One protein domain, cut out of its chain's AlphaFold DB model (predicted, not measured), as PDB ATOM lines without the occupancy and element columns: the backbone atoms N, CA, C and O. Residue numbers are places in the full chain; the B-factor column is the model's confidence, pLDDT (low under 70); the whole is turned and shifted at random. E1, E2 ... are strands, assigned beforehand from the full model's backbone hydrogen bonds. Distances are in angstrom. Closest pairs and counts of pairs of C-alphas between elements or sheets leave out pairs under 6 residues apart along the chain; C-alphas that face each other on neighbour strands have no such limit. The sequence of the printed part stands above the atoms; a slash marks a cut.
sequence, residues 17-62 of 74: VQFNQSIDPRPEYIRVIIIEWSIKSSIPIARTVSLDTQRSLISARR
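What this domain is: This is residues 17 to 62 of the 74 residues of the protein "Hypothetical protein" of Rotaria magnacalcarata (UniProt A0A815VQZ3). With little regular structure, this is a small three-strand sheet, only just strongly twisted, amid loops; long E1 is in the middle, E3 beside its first part and E2 beside its last. The hairpin loop, residues 38 to 43, sticks out. The printed part has 46 residues, 16 in three named strands, E1 E2 E3; it is all strand, in antiparallel order E2 E1 E3. It is only just compact, close to loose, with a radius of gyration of the C-alphas of 11.2 A and spans of 31 by 24 by 18 A.

How they stand to each other: E1, residues 29 to 36, and E2, residues 45 to 48, form a hairpin; N 35 and O 45 are 2.9 A apart. E3, residues 58 to 61, is antiparallel to E1, with N 32 and O 58 3.0 A apart. E2 and E3 are apart. Residues 17 to 18 pair, parallel, with residues 46 to 47 of E2.

Where its parts are: E1 spans 20.6 A from C-alpha 29 at (-36.406, 43.018, -10.601), E2 10.5 A, and E3 9.8 A to C-alpha 61 at (-31.908, 44.039, -8.897).

The domain as a whole: The farthest C-alphas, Asp 24 and Ile 39, are 32.1 A apart. The printed part has no cut; both links are short. Residues 20 to 27, 51 to 59 and 61 to 62 have pLDDT under 70.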
ATOM      1  N   VAL A  17     -26.556  36.873 -16.026       84.31
ATOM      2  CA  VAL A  17     -27.898  36.324 -16.254       84.31
ATOM      3  C   VAL A  17     -28.094  35.991 -17.726       84.31
ATOM      4  O   VAL A  17     -27.946  36.852 -18.590       84.31
ATOM      5  N   GLN A  18     -28.455  34.741 -18.000       83.75
ATOM      6  CA  GLN A  18     -28.906  34.284 -19.310       83.75
ATOM      7  C   GLN A  18     -30.431  34.399 -19.403       83.75
ATOM      8  O   GLN A  18     -31.161  33.878 -18.551       83.75
ATOM      9  N   PHE A  19     -30.903  35.064 -20.454       77.19
ATOM     10  CA  PHE A  19     -32.322  35.231 -20.745       77.19
ATOM     11  C   PHE A  19     -32.783  34.166 -21.737       77.19
ATOM     12  O   PHE A  19     -32.235  34.047 -22.828       77.19
ATOM     13  N   ASN A  20     -33.801  33.393 -21.354       69.50
ATOM     14  CA  ASN A  20     -34.354  32.327 -22.198       69.50
ATOM     15  C   ASN A  20     -35.503  32.801 -23.104       69.50
ATOM     16  O   ASN A  20     -35.977  32.036 -23.939       69.50
ATOM     17  N   GLN A  21     -35.999  34.021 -22.902       66.75
ATOM     18  CA  GLN A  21     -37.144  34.585 -23.614       66.75
ATOM     19  C   GLN A  21     -36.901  36.070 -23.878       66.75
ATOM     20  O   GLN A  21     -36.111  36.707 -23.177       66.75
ATOM     21  N   SER A  22     -37.625  36.619 -24.856       63.62
ATOM     22  CA  SER A  22     -37.773  38.065 -25.042       63.62
ATOM     23  C   SER A  22     -38.585  38.641 -23.880       63.62
ATOM     24  O   SER A  22     -39.778  38.902 -24.005       63.62
ATOM     25  N   ILE A  23     -37.956  38.776 -22.720       63.38
ATOM     26  CA  ILE A  23     -38.487  39.587 -21.629       63.38
ATOM     27  C   ILE A  23     -38.474  41.065 -22.025       63.38
ATOM     28  O   ILE A  23     -37.732  41.472 -22.923       63.38
ATOM     29  N   ASP A  24     -39.278  41.864 -21.322       64.19
ATOM     30  CA  ASP A  24     -39.101  43.315 -21.273       64.19
ATOM     31  C   ASP A  24     -37.592  43.625 -21.171       64.19
ATOM     32  O   ASP A  24     -36.895  43.005 -20.362       64.19
ATOM     33  N   PRO A  25     -37.031  44.508 -22.012       60.00
ATOM     34  CA  PRO A  25     -35.601  44.781 -22.003       60.00
ATOM     35  C   PRO A  25     -35.096  45.381 -20.678       60.00
ATOM     36  O   PRO A  25     -33.877  45.476 -20.492       60.00
ATOM     37  N   ARG A  26     -35.978  45.843 -19.771       62.06
ATOM     38  CA  ARG A  26     -35.575  46.571 -18.553       62.06
ATOM     39  C   ARG A  26     -36.427  46.302 -17.294       62.06
ATOM     40  O   ARG A  26     -36.853  47.262 -16.655       62.06
ATOM     41  N   PRO A  27     -36.624  45.051 -16.849       68.06
ATOM     42  CA  PRO A  27     -37.241  44.788 -15.554       68.06
ATOM     43  C   PRO A  27     -36.364  45.327 -14.414       68.06
ATOM     44  O   PRO A  27     -35.155  45.085 -14.377       68.06
ATOM     45  N   GLU A  28     -36.978  46.033 -13.462       70.50
ATOM     46  CA  GLU A  28     -36.307  46.498 -12.238       70.50
ATOM     47  C   GLU A  28     -35.848  45.312 -11.370       70.50
ATOM     48  O   GLU A  28     -34.743  45.316 -10.820       70.50
ATOM     49  N   TYR A  29     -36.668  44.256 -11.328       74.75
ATOM     50  CA  TYR A  29     -36.406  43.018 -10.601       74.75
ATOM     51  C   TYR A  29     -36.562  41.806 -11.509       74.75
ATOM     52  O   TYR A  29     -37.553  41.666 -12.226       74.75
ATOM     53  N   ILE A  30     -35.615  40.879 -11.404       76.69
ATOM     54  CA  ILE A  30     -35.703  39.561 -12.030       76.69
ATOM     55  C   ILE A  30     -35.517  38.472 -10.983       76.69
ATOM     56  O   ILE A  30     -34.771  38.623 -10.012       76.69
ATOM     57  N   ARG A  31     -36.207  37.351 -11.189       79.25
ATOM     58  CA  ARG A  31     -35.989  36.132 -10.413       79.25
ATOM     59  C   ARG A  31     -35.060  35.224 -11.189       79.25
ATOM     60  O   ARG A  31     -35.297  34.952 -12.369       79.25
ATOM     61  N   VAL A  32     -34.016  34.757 -10.521       81.50
ATOM     62  CA  VAL A  32     -33.009  33.905 -11.139       81.50
ATOM     63  C   VAL A  32     -32.670  32.711 -10.257       81.50
ATOM     64  O   VAL A  32     -32.846  32.736  -9.039       81.50
ATOM     65  N   ILE A  33     -32.148  31.672 -10.899       86.12
ATOM     66  CA  ILE A  33     -31.507  30.532 -10.250       86.12
ATOM     67  C   ILE A  33     -30.062  30.441 -10.738       86.12
ATOM     68  O   ILE A  33     -29.814  30.574 -11.938       86.12
ATOM     69  N   ILE A  34     -29.112  30.236  -9.822       86.69
ATOM     70  CA  ILE A  34     -27.712  29.977 -10.181       86.69
ATOM     71  C   ILE A  34     -27.644  28.583 -10.808       86.69
ATOM     72  O   ILE A  34     -28.044  27.602 -10.183       86.69
ATOM     73  N   ILE A  35     -27.168  28.511 -12.048       88.00
ATOM     74  CA  ILE A  35     -27.018  27.258 -12.801       88.00
ATOM     75  C   ILE A  35     -25.567  26.784 -12.841       88.00
ATOM     76  O   ILE A  35     -25.324  25.592 -12.993       88.00
ATOM     77  N   GLU A  36     -24.613  27.701 -12.676       86.56
ATOM     78  CA  GLU A  36     -23.193  27.381 -12.651       86.56
ATOM     79  C   GLU A  36     -22.454  28.314 -11.691       86.56
ATOM     80  O   GLU A  36     -22.541  29.541 -11.789       86.56
ATOM     81  N   TRP A  37     -21.696  27.718 -10.773       85.94
ATOM     82  CA  TRP A  37     -20.731  28.413  -9.932       85.94
ATOM     83  C   TRP A  37     -19.474  27.554  -9.845       85.94
ATOM     84  O   TRP A  37     -19.502  26.434  -9.339       85.94
ATOM     85  N   SER A  38     -18.377  28.066 -10.393       79.50
ATOM     86  CA  SER A  38     -17.089  27.383 -10.432       79.50
ATOM     87  C   SER A  38     -16.049  28.201  -9.687       79.50
ATOM     88  O   SER A  38     -16.029  29.422  -9.797       79.50
ATOM     89  N   ILE A  39     -15.114  27.533  -9.015       76.88
ATOM     90  CA  ILE A  39     -13.938  28.179  -8.411       76.88
ATOM     91  C   ILE A  39     -13.057  28.907  -9.441       76.88
ATOM     92  O   ILE A  39     -12.237  29.738  -9.071       76.88
ATOM     93  N   LYS A  40     -13.221  28.596 -10.737       78.00
ATOM     94  CA  LYS A  40     -12.491  29.230 -11.844       78.00
ATOM     95  C   LYS A  40     -13.114  30.551 -12.313       78.00
ATOM     96  O   LYS A  40     -12.471  31.265 -13.071       78.00
ATOM     97  N   SER A  41     -14.347  30.863 -11.905       71.62
ATOM     98  CA  SER A  41     -15.047  32.101 -12.267       71.62
ATOM     99  C   SER A  41     -15.597  32.764 -11.012       71.62
ATOM    100  O   SER A  41     -16.475  32.219 -10.346       71.62
ATOM    101  N   SER A  42     -15.122  33.972 -10.713       76.38
ATOM    102  CA  SER A  42     -15.625  34.782  -9.596       76.38
ATOM    103  C   SER A  42     -17.071  35.247  -9.794       76.38
ATOM    104  O   SER A  42     -17.718  35.656  -8.832       76.38
ATOM    105  N   ILE A  43     -17.588  35.167 -11.025       83.44
ATOM    106  CA  ILE A  43     -18.941  35.590 -11.378       83.44
ATOM    107  C   ILE A  43     -19.782  34.345 -11.699       83.44
ATOM    108  O   ILE A  43     -19.509  33.678 -12.707       83.44
ATOM    109  N   PRO A  44     -20.795  34.007 -10.879       86.56
ATOM    110  CA  PRO A  44     -21.682  32.884 -11.144       86.56
ATOM    111  C   PRO A  44     -22.629  33.187 -12.310       86.56
ATOM    112  O   PRO A  44     -22.951  34.345 -12.608       86.56
ATOM    113  N   ILE A  45     -23.097  32.122 -12.957       87.69
ATOM    114  CA  ILE A  45     -24.052  32.187 -14.061       87.69
ATOM    115  C   ILE A  45     -25.422  31.778 -13.541       87.69
ATOM    116  O   ILE A  45     -25.597  30.729 -12.916       87.69
ATOM    117  N   ALA A  46     -26.407  32.613 -13.828       88.56
ATOM    118  CA  ALA A  46     -27.788  32.422 -13.460       88.56
ATOM    119  C   ALA A  46     -28.694  32.471 -14.693       88.56
ATOM    120  O   ALA A  46     -28.334  32.985 -15.753       88.56
ATOM    121  N   ARG A  47     -29.900  31.935 -14.543       87.12
ATOM    122  CA  ARG A  47     -30.941  31.927 -15.572       87.12
ATOM    123  C   ARG A  47     -32.233  32.486 -14.999       87.12
ATOM    124  O   ARG A  47     -32.552  32.214 -13.841       87.12
ATOM    125  N   THR A  48     -32.984  33.230 -15.806       83.38
ATOM    126  CA  THR A  48     -34.314  33.718 -15.417       83.38
ATOM    127  C   THR A  48     -35.313  32.580 -15.243       83.38
ATOM    128  O   THR A  48     -35.348  31.655 -16.058       83.38
ATOM    129  N   VAL A  49     -36.172  32.680 -14.233       80.25
ATOM    130  CA  VAL A  49     -37.252  31.719 -13.967       80.25
ATOM    131  C   VAL A  49     -38.604  32.424 -13.889       80.25
ATOM    132  O   VAL A  49     -38.678  33.593 -13.506       80.25
ATOM    133  N   SER A  50     -39.677  31.721 -14.265       72.06
ATOM    134  CA  SER A  50     -41.041  32.244 -14.152       72.06
ATOM    135  C   SER A  50     -41.488  32.316 -12.690       72.06
ATOM    136  O   SER A  50     -40.953  31.623 -11.817       72.06
ATOM    137  N   LEU A  51     -42.499  33.151 -12.431       66.31
ATOM    138  CA  LEU A  51     -43.073  33.370 -11.099       66.31
ATOM    139  C   LEU A  51     -43.572  32.078 -10.431       66.31
ATOM    140  O   LEU A  51     -43.524  31.993  -9.206       66.31
ATOM    141  N   ASP A  52     -43.957  31.075 -11.223       63.88
ATOM    142  CA  ASP A  52     -44.525  29.801 -10.757       63.88
ATOM    143  C   ASP A  52     -43.475  28.822 -10.205       63.88
ATOM    144  O   ASP A  52     -43.802  27.747  -9.697       63.88
ATOM    145  N   THR A  53     -42.188  29.172 -10.285       62.09
ATOM    146  CA  THR A  53     -41.101  28.292  -9.848       62.09
ATOM    147  C   THR A  53     -40.912  28.397  -8.327       62.09
ATOM    148  O   THR A  53     -40.336  29.360  -7.836       62.09
ATOM    149  N   GLN A  54     -41.360  27.396  -7.558       56.22
ATOM    150  CA  GLN A  54     -41.332  27.395  -6.078       56.22
ATOM    151  C   GLN A  54     -39.955  27.130  -5.415       56.22
ATOM    152  O   GLN A  54     -39.879  26.953  -4.200       56.22
ATOM    153  N   ARG A  55     -38.848  27.063  -6.164       59.81
ATOM    154  CA  ARG A  55     -37.515  26.763  -5.594       59.81
ATOM    155  C   ARG A  55     -36.721  28.029  -5.323       59.81
ATOM    156  O   ARG A  55     -36.765  28.912  -6.161       59.81
ATOM    157  N   SER A  56     -35.969  28.055  -4.215       56.81
ATOM    158  CA  SER A  56     -35.057  29.116  -3.741       56.81
ATOM    159  C   SER A  56     -34.727  30.179  -4.790       56.81
ATOM    160  O   SER A  56     -33.751  30.065  -5.533       56.81
ATOM    161  N   LEU A  57     -35.589  31.191  -4.863       63.56
ATOM    162  CA  LEU A  57     -35.502  32.261  -5.845       63.56
ATOM    163  C   LEU A  57     -34.584  33.336  -5.287       63.56
ATOM    164  O   LEU A  57     -34.850  33.885  -4.219       63.56
ATOM    165  N   ILE A  58     -33.523  33.652  -6.020       66.62
ATOM    166  CA  ILE A  58     -32.725  34.837  -5.727       66.62
ATOM    167  C   ILE A  58     -33.322  35.975  -6.551       66.62
ATOM    168  O   ILE A  58     -33.447  35.880  -7.777       66.62
ATOM    169  N   SER A  59     -33.727  37.042  -5.870       66.56
ATOM    170  CA  SER A  59     -34.100  38.295  -6.518       66.56
ATOM    171  C   SER A  59     -32.831  39.077  -6.822       66.56
ATOM    172  O   SER A  59     -32.076  39.415  -5.914       66.56
ATOM    173  N   ALA A  60     -32.603  39.366  -8.099       70.00
ATOM    174  CA  ALA A  60     -31.535  40.256  -8.523       70.00
ATOM    175  C   ALA A  60     -32.148  41.582  -8.973       70.00
ATOM    176  O   ALA A  60     -33.079  41.606  -9.785       70.00
ATOM    177  N   ARG A  61     -31.623  42.683  -8.428       69.50
ATOM    178  CA  ARG A  61     -31.908  44.039  -8.897       69.50
ATOM    179  C   ARG A  61     -30.793  44.460  -9.841       69.50
ATOM    180  O   ARG A  61     -29.615  44.210  -9.574       69.50
ATOM    181  N   ARG A  62     -31.153  45.117 -10.940       65.69
ATOM    182  CA  ARG A  62     -30.167  45.764 -11.806       65.69
ATOM    183  C   ARG A  62     -29.449  46.863 -11.017       65.69
ATOM    184  O   ARG A  62     -30.102  47.743 -10.465       65.69
TER     185      ARG A  62